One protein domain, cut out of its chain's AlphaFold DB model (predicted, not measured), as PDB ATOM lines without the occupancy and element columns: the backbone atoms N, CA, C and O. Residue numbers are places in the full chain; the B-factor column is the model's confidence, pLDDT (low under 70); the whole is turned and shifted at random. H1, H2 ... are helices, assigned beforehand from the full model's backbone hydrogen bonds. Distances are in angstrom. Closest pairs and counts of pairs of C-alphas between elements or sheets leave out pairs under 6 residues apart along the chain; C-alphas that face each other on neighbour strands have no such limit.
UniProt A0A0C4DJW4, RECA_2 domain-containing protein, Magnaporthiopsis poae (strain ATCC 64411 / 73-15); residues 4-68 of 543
ATOM      1  N   LEU A   4     218.856 185.201 135.827       82.12
ATOM      2  CA  LEU A   4     219.655 185.700 134.696       82.12
ATOM      3  C   LEU A   4     220.893 186.471 135.154       82.12
ATOM      4  O   LEU A   4     221.990 186.197 134.685       82.12
ATOM      5  N   LEU A   5     220.741 187.388 136.114       82.19
ATOM      6  CA  LEU A   5     221.872 188.135 136.680       82.19
ATOM      7  C   LEU A   5     222.764 187.277 137.588       82.19
ATOM      8  O   LEU A   5     223.898 187.654 137.863       82.19
ATOM      9  N   ARG A   6     222.278 186.113 138.045       78.94
ATOM     10  CA  ARG A   6     223.123 185.124 138.734       78.94
ATOM     11  C   ARG A   6     223.995 184.353 137.747       78.94
ATOM     12  O   ARG A   6     225.122 184.020 138.092       78.94
ATOM     13  N   VAL A   7     223.472 184.058 136.555       79.38
ATOM     14  CA  VAL A   7     224.194 183.341 135.491       79.38
ATOM     15  C   VAL A   7     225.126 184.281 134.723       79.38
ATOM     16  O   VAL A   7     226.259 183.912 134.447       79.38
ATOM     17  N   LEU A   8     224.678 185.500 134.412       82.44
ATOM     18  CA  LEU A   8     225.426 186.526 133.684       82.44
ATOM     19  C   LEU A   8     225.397 187.858 134.458       82.44
ATOM     20  O   LEU A   8     224.553 188.717 134.181       82.44
ATOM     21  N   PRO A   9     226.331 188.073 135.404       79.31
ATOM     22  CA  PRO A   9     226.354 189.267 136.256       79.31
ATOM     23  C   PRO A   9     226.480 190.582 135.478       79.31
ATOM     24  O   PRO A   9     225.983 191.616 135.914       79.31
ATOM     25  N   ASN A  10     227.125 190.534 134.308       79.75
ATOM     26  CA  ASN A  10     227.407 191.696 133.463       79.75
ATOM     27  C   ASN A  10     226.380 191.885 132.327       79.75
ATOM     28  O   ASN A  10     226.617 192.668 131.403       79.75
ATOM     29  N   PHE A  11     225.261 191.152 132.341       85.12
ATOM     30  CA  PHE A  11     224.251 191.245 131.288       85.12
ATOM     31  C   PHE A  11     223.483 192.573 131.354       85.12
ATOM     32  O   PHE A  11     222.952 192.953 132.396       85.12
ATOM     33  N   ARG A  12     223.371 193.274 130.218       82.50
ATOM     34  CA  ARG A  12     222.683 194.573 130.119       82.50
ATOM     35  C   ARG A  12     221.161 194.408 130.067       82.50
ATOM     36  O   ARG A  12     220.539 194.564 129.021       82.50
ATOM     37  N   VAL A  13     220.554 194.129 131.219       83.44
ATOM     38  CA  VAL A  13     219.089 194.007 131.378       83.44
ATOM     39  C   VAL A  13     218.317 195.285 131.029       83.44
ATOM     40  O   VAL A  13     217.161 195.192 130.626       83.44
ATOM     41  N   GLU A  14     218.944 196.461 131.117       79.31
ATOM     42  CA  GLU A  14     218.316 197.763 130.823       79.31
ATOM     43  C   GLU A  14     217.753 197.852 129.394       79.31
ATOM     44  O   GLU A  14     216.730 198.493 129.164       79.31
ATOM     45  N   GLN A  15     218.372 197.146 128.443       81.44
ATOM     46  CA  GLN A  15     217.941 197.103 127.040       81.44
ATOM     47  C   GLN A  15     216.627 196.332 126.836       81.44
ATOM     48  O   GLN A  15     215.993 196.461 125.794       81.44
ATOM     49  N   TYR A  16     216.211 195.555 127.839       84.31
ATOM     50  CA  TYR A  16     215.042 194.675 127.817       84.31
ATOM     51  C   TYR A  16     214.062 195.012 128.953       84.31
ATOM     52  O   TYR A  16     213.310 194.155 129.419       84.31
ATOM     53  N   GLY A  17     214.070 196.273 129.404       75.25
ATOM     54  CA  GLY A  17     213.328 196.777 130.564       75.25
ATOM     55  C   GLY A  17     211.864 196.323 130.705       75.25
ATOM     56  O   GLY A  17     211.498 195.911 131.802       75.25
ATOM     57  N   PRO A  18     211.009 196.342 129.660       79.12
ATOM     58  CA  PRO A  18     209.620 195.882 129.787       79.12
ATOM     59  C   PRO A  18     209.473 194.349 129.786       79.12
ATOM     60  O   PRO A  18     208.511 193.814 130.339       79.12
ATOM     61  N   LEU A  19     210.437 193.637 129.201       85.81
ATOM     62  CA  LEU A  19     210.400 192.192 128.995       85.81
ATOM     63  C   LEU A  19     210.827 191.426 130.257       85.81
ATOM     64  O   LEU A  19     210.182 190.455 130.652       85.81
ATOM     65  N   ILE A  20     211.885 191.884 130.933       86.56
ATOM     66  CA  ILE A  20     212.463 191.205 132.105       86.56
ATOM     67  C   ILE A  20     211.450 191.023 133.256       86.56
ATOM     68  O   ILE A  20     211.347 189.893 133.748       86.56
ATOM     69  N   PRO A  21     210.651 192.041 133.649       87.06
ATOM     70  CA  PRO A  21     209.624 191.896 134.683       87.06
ATOM     71  C   PRO A  21     208.452 191.001 134.257       87.06
ATOM     72  O   PRO A  21     207.817 190.359 135.092       87.06
ATOM     73  N   ALA A  22     208.124 190.948 132.960       86.00
ATOM     74  CA  ALA A  22     207.085 190.053 132.443       86.00
ATOM     75  C   ALA A  22     207.519 188.581 132.517       86.00
ATOM     76  O   ALA A  22     206.725 187.724 132.906       86.00
ATOM     77  N   LEU A  23     208.787 188.296 132.216       86.81
ATOM     78  CA  LEU A  23     209.378 186.964 132.365       86.81
ATOM     79  C   LEU A  23     209.478 186.545 133.840       86.81
ATOM     80  O   LEU A  23     209.161 185.409 134.184       86.81
ATOM     81  N   GLU A  24     209.852 187.476 134.721       86.69
ATOM     82  CA  GLU A  24     209.929 187.270 136.174       86.69
ATOM     83  C   GLU A  24     208.580 186.903 136.795       86.69
ATOM     84  O   GLU A  24     208.488 185.918 137.527       86.69
ATOM     85  N   ARG A  25     207.521 187.653 136.457       87.62
ATOM     86  CA  ARG A  25     206.156 187.389 136.941       87.62
ATOM     87  C   ARG A  25     205.623 186.021 136.518       87.62
ATOM     88  O   ARG A  25     204.790 185.461 137.216       87.62
ATOM     89  N   ASN A  26     206.105 185.492 135.395       87.44
ATOM     90  CA  ASN A  26     205.720 184.182 134.869       87.44
ATOM     91  C   ASN A  26     206.727 183.070 135.210       87.44
ATOM     92  O   ASN A  26     206.667 181.990 134.618       87.44
ATOM     93  N   HIS A  27     207.651 183.335 136.145       87.50
ATOM     94  CA  HIS A  27     208.667 182.392 136.618       87.50
ATOM     95  C   HIS A  27     209.488 181.739 135.495       87.50
ATOM     96  O   HIS A  27     209.875 180.579 135.596       87.50
ATOM     97  N   VAL A  28     209.749 182.473 134.410       85.56
ATOM     98  CA  VAL A  28     210.609 181.992 133.323       85.56
ATOM     99  C   VAL A  28     212.062 182.080 133.781       85.56
ATOM    100  O   VAL A  28     212.518 183.156 134.171       85.56
ATOM    101  N   THR A  29     212.776 180.955 133.741       86.94
ATOM    102  CA  THR A  29     214.208 180.871 134.065       86.94
ATOM    103  C   THR A  29     215.091 181.090 132.832       86.94
ATOM    104  O   THR A  29     214.624 181.072 131.693       86.94
ATOM    105  N   THR A  30     216.395 181.273 133.041       85.38
ATOM    106  CA  THR A  30     217.417 181.350 131.977       85.38
ATOM    107  C   THR A  30     217.485 180.063 131.186       85.38
ATOM    108  O   THR A  30     217.660 180.104 129.975       85.38
ATOM    109  N   THR A  31     217.276 178.925 131.843       84.38
ATOM    110  CA  THR A  31     217.152 177.646 131.152       84.38
ATOM    111  C   THR A  31     215.907 177.634 130.272       84.38
ATOM    112  O   THR A  31     216.042 177.388 129.081       84.38
ATOM    113  N   ASP A  32     214.736 178.000 130.803       84.19
ATOM    114  CA  ASP A  32     213.490 178.030 130.024       84.19
ATOM    115  C   ASP A  32     213.589 178.942 128.797       84.19
ATOM    116  O   ASP A  32     213.120 178.579 127.721       84.19
ATOM    117  N   LEU A  33     214.227 180.107 128.950       87.44
ATOM    118  CA  LEU A  33     214.462 181.060 127.865       87.44
ATOM    119  C   LEU A  33     215.315 180.467 126.731       87.44
ATOM    120  O   LEU A  33     215.143 180.853 125.578       87.44
ATOM    121  N   LEU A  34     216.243 179.566 127.059       87.44
ATOM    122  CA  LEU A  34     217.178 178.963 126.108       87.44
ATOM    123  C   LEU A  34     216.691 177.625 125.539       87.44
ATOM    124  O   LEU A  34     217.146 177.229 124.470       87.44
ATOM    125  N   THR A  35     215.813 176.912 126.246       83.06
ATOM    126  CA  THR A  35     215.396 175.553 125.867       83.06
ATOM    127  C   THR A  35     213.981 175.463 125.306       83.06
ATOM    128  O   THR A  35     213.677 174.481 124.634       83.06
ATOM    129  N   LEU A  36     213.098 176.422 125.603       83.38
ATOM    130  CA  LEU A  36     211.714 176.416 125.118       83.38
ATOM    131  C   LEU A  36     211.562 177.233 123.834       83.38
ATOM    132  O   LEU A  36     212.305 178.184 123.597       83.38
ATOM    133  N   ASP A  37     210.552 176.896 123.029       85.62
ATOM    134  CA  ASP A  37     210.206 177.690 121.852       85.62
ATOM    135  C   ASP A  37     209.729 179.091 122.272       85.62
ATOM    136  O   ASP A  37     208.917 179.272 123.189       85.62
ATOM    137  N   ALA A  38     210.215 180.104 121.561       86.31
ATOM    138  CA  ALA A  38     209.872 181.492 121.803       86.31
ATOM    139  C   ALA A  38     208.368 181.755 121.584       86.31
ATOM    140  O   ALA A  38     207.807 182.645 122.228       86.31
ATOM    141  N   ALA A  39     207.689 180.962 120.742       86.62
ATOM    142  CA  ALA A  39     206.236 181.037 120.569       86.62
ATOM    143  C   ALA A  39     205.477 180.642 121.846       86.62
ATOM    144  O   ALA A  39     204.497 181.294 122.219       86.62
ATOM    145  N   ASP A  40     205.944 179.614 122.552       86.88
ATOM    146  CA  ASP A  40     205.318 179.150 123.789       86.88
ATOM    147  C   ASP A  40     205.614 180.087 124.961       86.88
ATOM    148  O   ASP A  40     204.728 180.377 125.769       86.88
ATOM    149  N   LEU A  41     206.821 180.656 125.010       86.44
ATOM    150  CA  LEU A  41     207.151 181.730 125.947       86.44
ATOM    151  C   LEU A  41     206.304 182.987 125.692       86.44
ATOM    152  O   LEU A  41     205.832 183.607 126.646       86.44
ATOM    153  N   GLY A  42     206.050 183.331 124.425       88.19
ATOM    154  CA  GLY A  42     205.190 184.451 124.032       88.19
ATOM    155  C   GLY A  42     203.755 184.286 124.521       88.19
ATOM    156  O   GLY A  42     203.208 185.199 125.142       88.19
ATOM    157  N   LYS A  43     203.171 183.092 124.340       89.19
ATOM    158  CA  LYS A  43     201.832 182.759 124.862       89.19
ATOM    159  C   LYS A  43     201.766 182.856 126.386       89.19
ATOM    160  O   LYS A  43     200.800 183.392 126.914       89.19
ATOM    161  N   ARG A  44     202.788 182.351 127.085       88.12
ATOM    162  CA  ARG A  44     202.845 182.335 128.558       88.12
ATOM    163  C   ARG A  44     203.013 183.721 129.169       88.12
ATOM    164  O   ARG A  44     202.515 183.966 130.256       88.12
ATOM    165  N   THR A  45     203.755 184.604 128.508       88.56
ATOM    166  CA  THR A  45     204.170 185.895 129.088       88.56
ATOM    167  C   THR A  45     203.413 187.090 128.516       88.56
ATOM    168  O   THR A  45     203.554 188.204 129.025       88.56
ATOM    169  N   HIS A  46     202.599 186.866 127.478       90.31
ATOM    170  CA  HIS A  46     201.931 187.901 126.686       90.31
ATOM    171  C   HIS A  46     202.917 188.929 126.112       90.31
ATOM    172  O   HIS A  46     202.628 190.124 126.067       90.31
ATOM    173  N   GLN A  47     204.103 188.467 125.707       91.19
ATOM    174  CA  GLN A  47     205.156 189.301 125.130       91.19
ATOM    175  C   GLN A  47     205.339 189.000 123.634       91.19
ATOM    176  O   GLN A  47     205.081 187.872 123.201       91.19
ATOM    177  N   PRO A  48     205.792 189.975 122.825       90.44
ATOM    178  CA  PRO A  48     206.035 189.759 121.403       90.44
ATOM    179  C   PRO A  48     207.124 188.707 121.153       90.44
ATOM    180  O   PRO A  48     208.198 188.751 121.750       90.44
ATOM    181  N   LEU A  49     206.881 187.805 120.198       88.56
ATOM    182  CA  LEU A  49     207.813 186.732 119.824       88.56
ATOM    183  C   LEU A  49     209.221 187.254 119.487       88.56
ATOM    184  O   LEU A  49     210.222 186.709 119.945       88.56
ATOM    185  N   LEU A  50     209.285 188.340 118.714       87.81
ATOM    186  CA  LEU A  50     210.539 188.963 118.286       87.81
ATOM    187  C   LEU A  50     211.361 189.506 119.463       87.81
ATOM    188  O   LEU A  50     212.586 189.451 119.425       87.81
ATOM    189  N   GLU A  51     210.708 190.013 120.510       88.62
ATOM    190  CA  GLU A  51     211.373 190.524 121.716       88.62
ATOM    191  C   GLU A  51     212.005 189.375 122.513       88.62
ATOM    192  O   GLU A  51     213.167 189.458 122.910       88.62
ATOM    193  N   ILE A  52     211.273 188.265 122.669       89.56
ATOM    194  CA  ILE A  52     211.770 187.054 123.339       89.56
ATOM    195  C   ILE A  52     212.951 186.462 122.570       89.56
ATOM    196  O   ILE A  52     213.974 186.151 123.174       89.56
ATOM    197  N   GLN A  53     212.853 186.359 121.240       89.31
ATOM    198  CA  GLN A  53     213.951 185.878 120.397       89.31
ATOM    199  C   GLN A  53     215.180 186.789 120.477       89.31
ATOM    200  O   GLN A  53     216.305 186.304 120.566       89.31
ATOM    201  N   ARG A  54     214.986 188.116 120.485       88.94
ATOM    202  CA  ARG A  54     216.082 189.082 120.665       88.94
ATOM    203  C   ARG A  54     216.771 188.912 122.012       88.94
ATOM    204  O   ARG A  54     217.999 188.920 122.047       88.94
ATOM    205  N   LEU A  55     216.008 188.747 123.093       89.12
ATOM    206  CA  LEU A  55     216.572 188.502 124.417       89.12
ATOM    207  C   LEU A  55     217.311 187.162 124.461       89.12
ATOM    208  O   LEU A  55     218.458 187.136 124.891       89.12
ATOM    209  N   ALA A  56     216.702 186.074 123.983       88.75
ATOM    210  CA  ALA A  56     217.329 184.753 123.956       88.75
ATOM    211  C   ALA A  56     218.657 184.783 123.183       88.75
ATOM    212  O   ALA A  56     219.682 184.344 123.700       88.75
ATOM    213  N   ASN A  57     218.678 185.404 122.000       86.75
ATOM    214  CA  ASN A  57     219.895 185.570 121.203       86.75
ATOM    215  C   ASN A  57     220.963 186.399 121.925       86.75
ATOM    216  O   ASN A  57     222.139 186.042 121.895       86.75
ATOM    217  N   ALA A  58     220.577 187.483 122.598       87.06
ATOM    218  CA  ALA A  58     221.513 188.294 123.368       87.06
ATOM    219  C   ALA A  58     222.072 187.541 124.581       87.06
ATOM    220  O   ALA A  58     223.263 187.650 124.867       87.06
ATOM    221  N   VAL A  59     221.248 186.745 125.267       87.62
ATOM    222  CA  VAL A  59     221.683 185.879 126.372       87.62
ATOM    223  C   VAL A  59     222.652 184.813 125.865       87.62
ATOM    224  O   VAL A  59     223.701 184.632 126.473       87.62
ATOM    225  N   VAL A  60     222.372 184.168 124.726       85.19
ATOM    226  CA  VAL A  60     223.298 183.212 124.089       85.19
ATOM    227  C   VAL A  60     224.626 183.881 123.747       85.19
ATOM    228  O   VAL A  60     225.675 183.345 124.087       85.19
ATOM    229  N   GLN A  61     224.605 185.060 123.120       82.38
ATOM    230  CA  GLN A  61     225.826 185.792 122.768       82.38
ATOM    231  C   GLN A  61     226.626 186.207 124.004       82.38
ATOM    232  O   GLN A  61     227.845 186.068 124.022       82.38
ATOM    233  N   ALA A  62     225.953 186.687 125.050       83.06
ATOM    234  CA  ALA A  62     226.597 187.047 126.305       83.06
ATOM    235  C   ALA A  62     227.201 185.821 127.001       83.06
ATOM    236  O   ALA A  62     228.329 185.897 127.475       83.06
ATOM    237  N   LEU A  63     226.505 184.681 126.991       81.00
ATOM    238  CA  LEU A  63     227.013 183.413 127.513       81.00
ATOM    239  C   LEU A  63     228.224 182.928 126.711       81.00
ATOM    240  O   LEU A  63     229.234 182.547 127.286       81.00
ATOM    241  N   GLN A  64     228.167 182.998 125.382       77.75
ATOM    242  CA  GLN A  64     229.290 182.668 124.505       77.75
ATOM    243  C   GLN A  64     230.491 183.594 124.721       77.75
ATOM    244  O   GLN A  64     231.627 183.129 124.662       77.75
ATOM    245  N   ALA A  65     230.265 184.885 124.970       76.88
ATOM    246  CA  ALA A  65     231.322 185.850 125.252       76.88
ATOM    247  C   ALA A  65     231.944 185.638 126.642       76.88
ATOM    248  O   ALA A  65     233.167 185.672 126.765       76.88
ATOM    249  N   ASP A  66     231.126 185.369 127.663       73.56
ATOM    250  CA  ASP A  66     231.579 185.064 129.029       73.56
ATOM    251  C   ASP A  66     232.378 183.752 129.069       73.56
ATOM    252  O   ASP A  66     233.458 183.677 129.656       73.56
ATOM    253  N   LEU A  67     231.925 182.754 128.304       67.56
ATOM    254  CA  LEU A  67     232.652 181.512 128.052       67.56
ATOM    255  C   LEU A  67     233.856 181.702 127.110       67.56
ATOM    256  O   LEU A  67     234.681 180.806 127.003       67.56
ATOM    257  N   GLY A  68     234.008 182.842 126.430       60.59
ATOM    258  CA  GLY A  68     235.133 183.118 125.527       60.59
ATOM    259  C   GLY A  68     235.098 182.392 124.171       60.59
ATOM    260  O   GLY A  68     236.124 182.327 123.497       60.59
TER     261      GLY A  68
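Overview. This is residues 4 to 68 of the 543 residues of the protein "RECA_2 domain-containing protein" of Magnaporthiopsis poae (strain ATCC 64411 / 73-15) (UniProt A0A0C4DJW4). One long helix, H6, makes the long axis, and the short helices lie to one side of it: H4 and H5 pack on its first part, with residues 52 to 60 and 49 to 53 of H6, while H2 and H3 are near H6 without clearly touching it, and H1 is near H4 but apart from H6. The printed part has 65 residues with six named helices, H1 to H6 in chain order, and no named strand: all helix. It is compact, with a radius of gyration of the C-alphas of 11.1 A, and elongated, 33 by 20 by 18 A.

Arrangement. Start at H1, residues 4 to 7; it is close to but not clearly touching H4, residues 30 to 35, the closest C-alphas being Leu 4 and Thr 30 at 5.6 A. H2, residues 13 to 16, is likewise close to H6, residues 49 to 66, at C-alphas Tyr 16 and Leu 55, 7.2 A. Next, H3, residues 19 to 25, is close to but not clearly touching H5, residues 38 to 45, at C-alphas Ala 22 and Thr 45, 6.1 A. H4 touches residues 52 to 60 of H6, closest at C-alphas Leu 33 and Ala 56, 6.1 A, only just about perpendicular at 72 degrees. H5 touches residues 49 to 53 of H6, closest at C-alphas Gly 42 and Leu 49, 5.5 A. Every O i to N i+4 pair is within hydrogen-bond range in H3, H4, H5 and H6; H1 and H2 are too short for one, and each has its one O i to N i+3 pair within range.

Along the chain. Find C-alpha 4 at (219.655, 185.700, 134.696), where H1 begins. H3 and H5 are each 10.2 A long. From C-alpha 49 at (207.813, 186.732, 119.824), H6 runs 25.5 A to C-alpha 66 at (231.579, 185.064, 129.029).

Size, cuts and confidence. The C-alphas farthest apart, His 46 and Gly 68, are 33.6 A apart. The printed part has no cut, and the five links are tight. Mean pLDDT of the printed part is 84.3; look for low confidence, under 70, at residues 67 to 68.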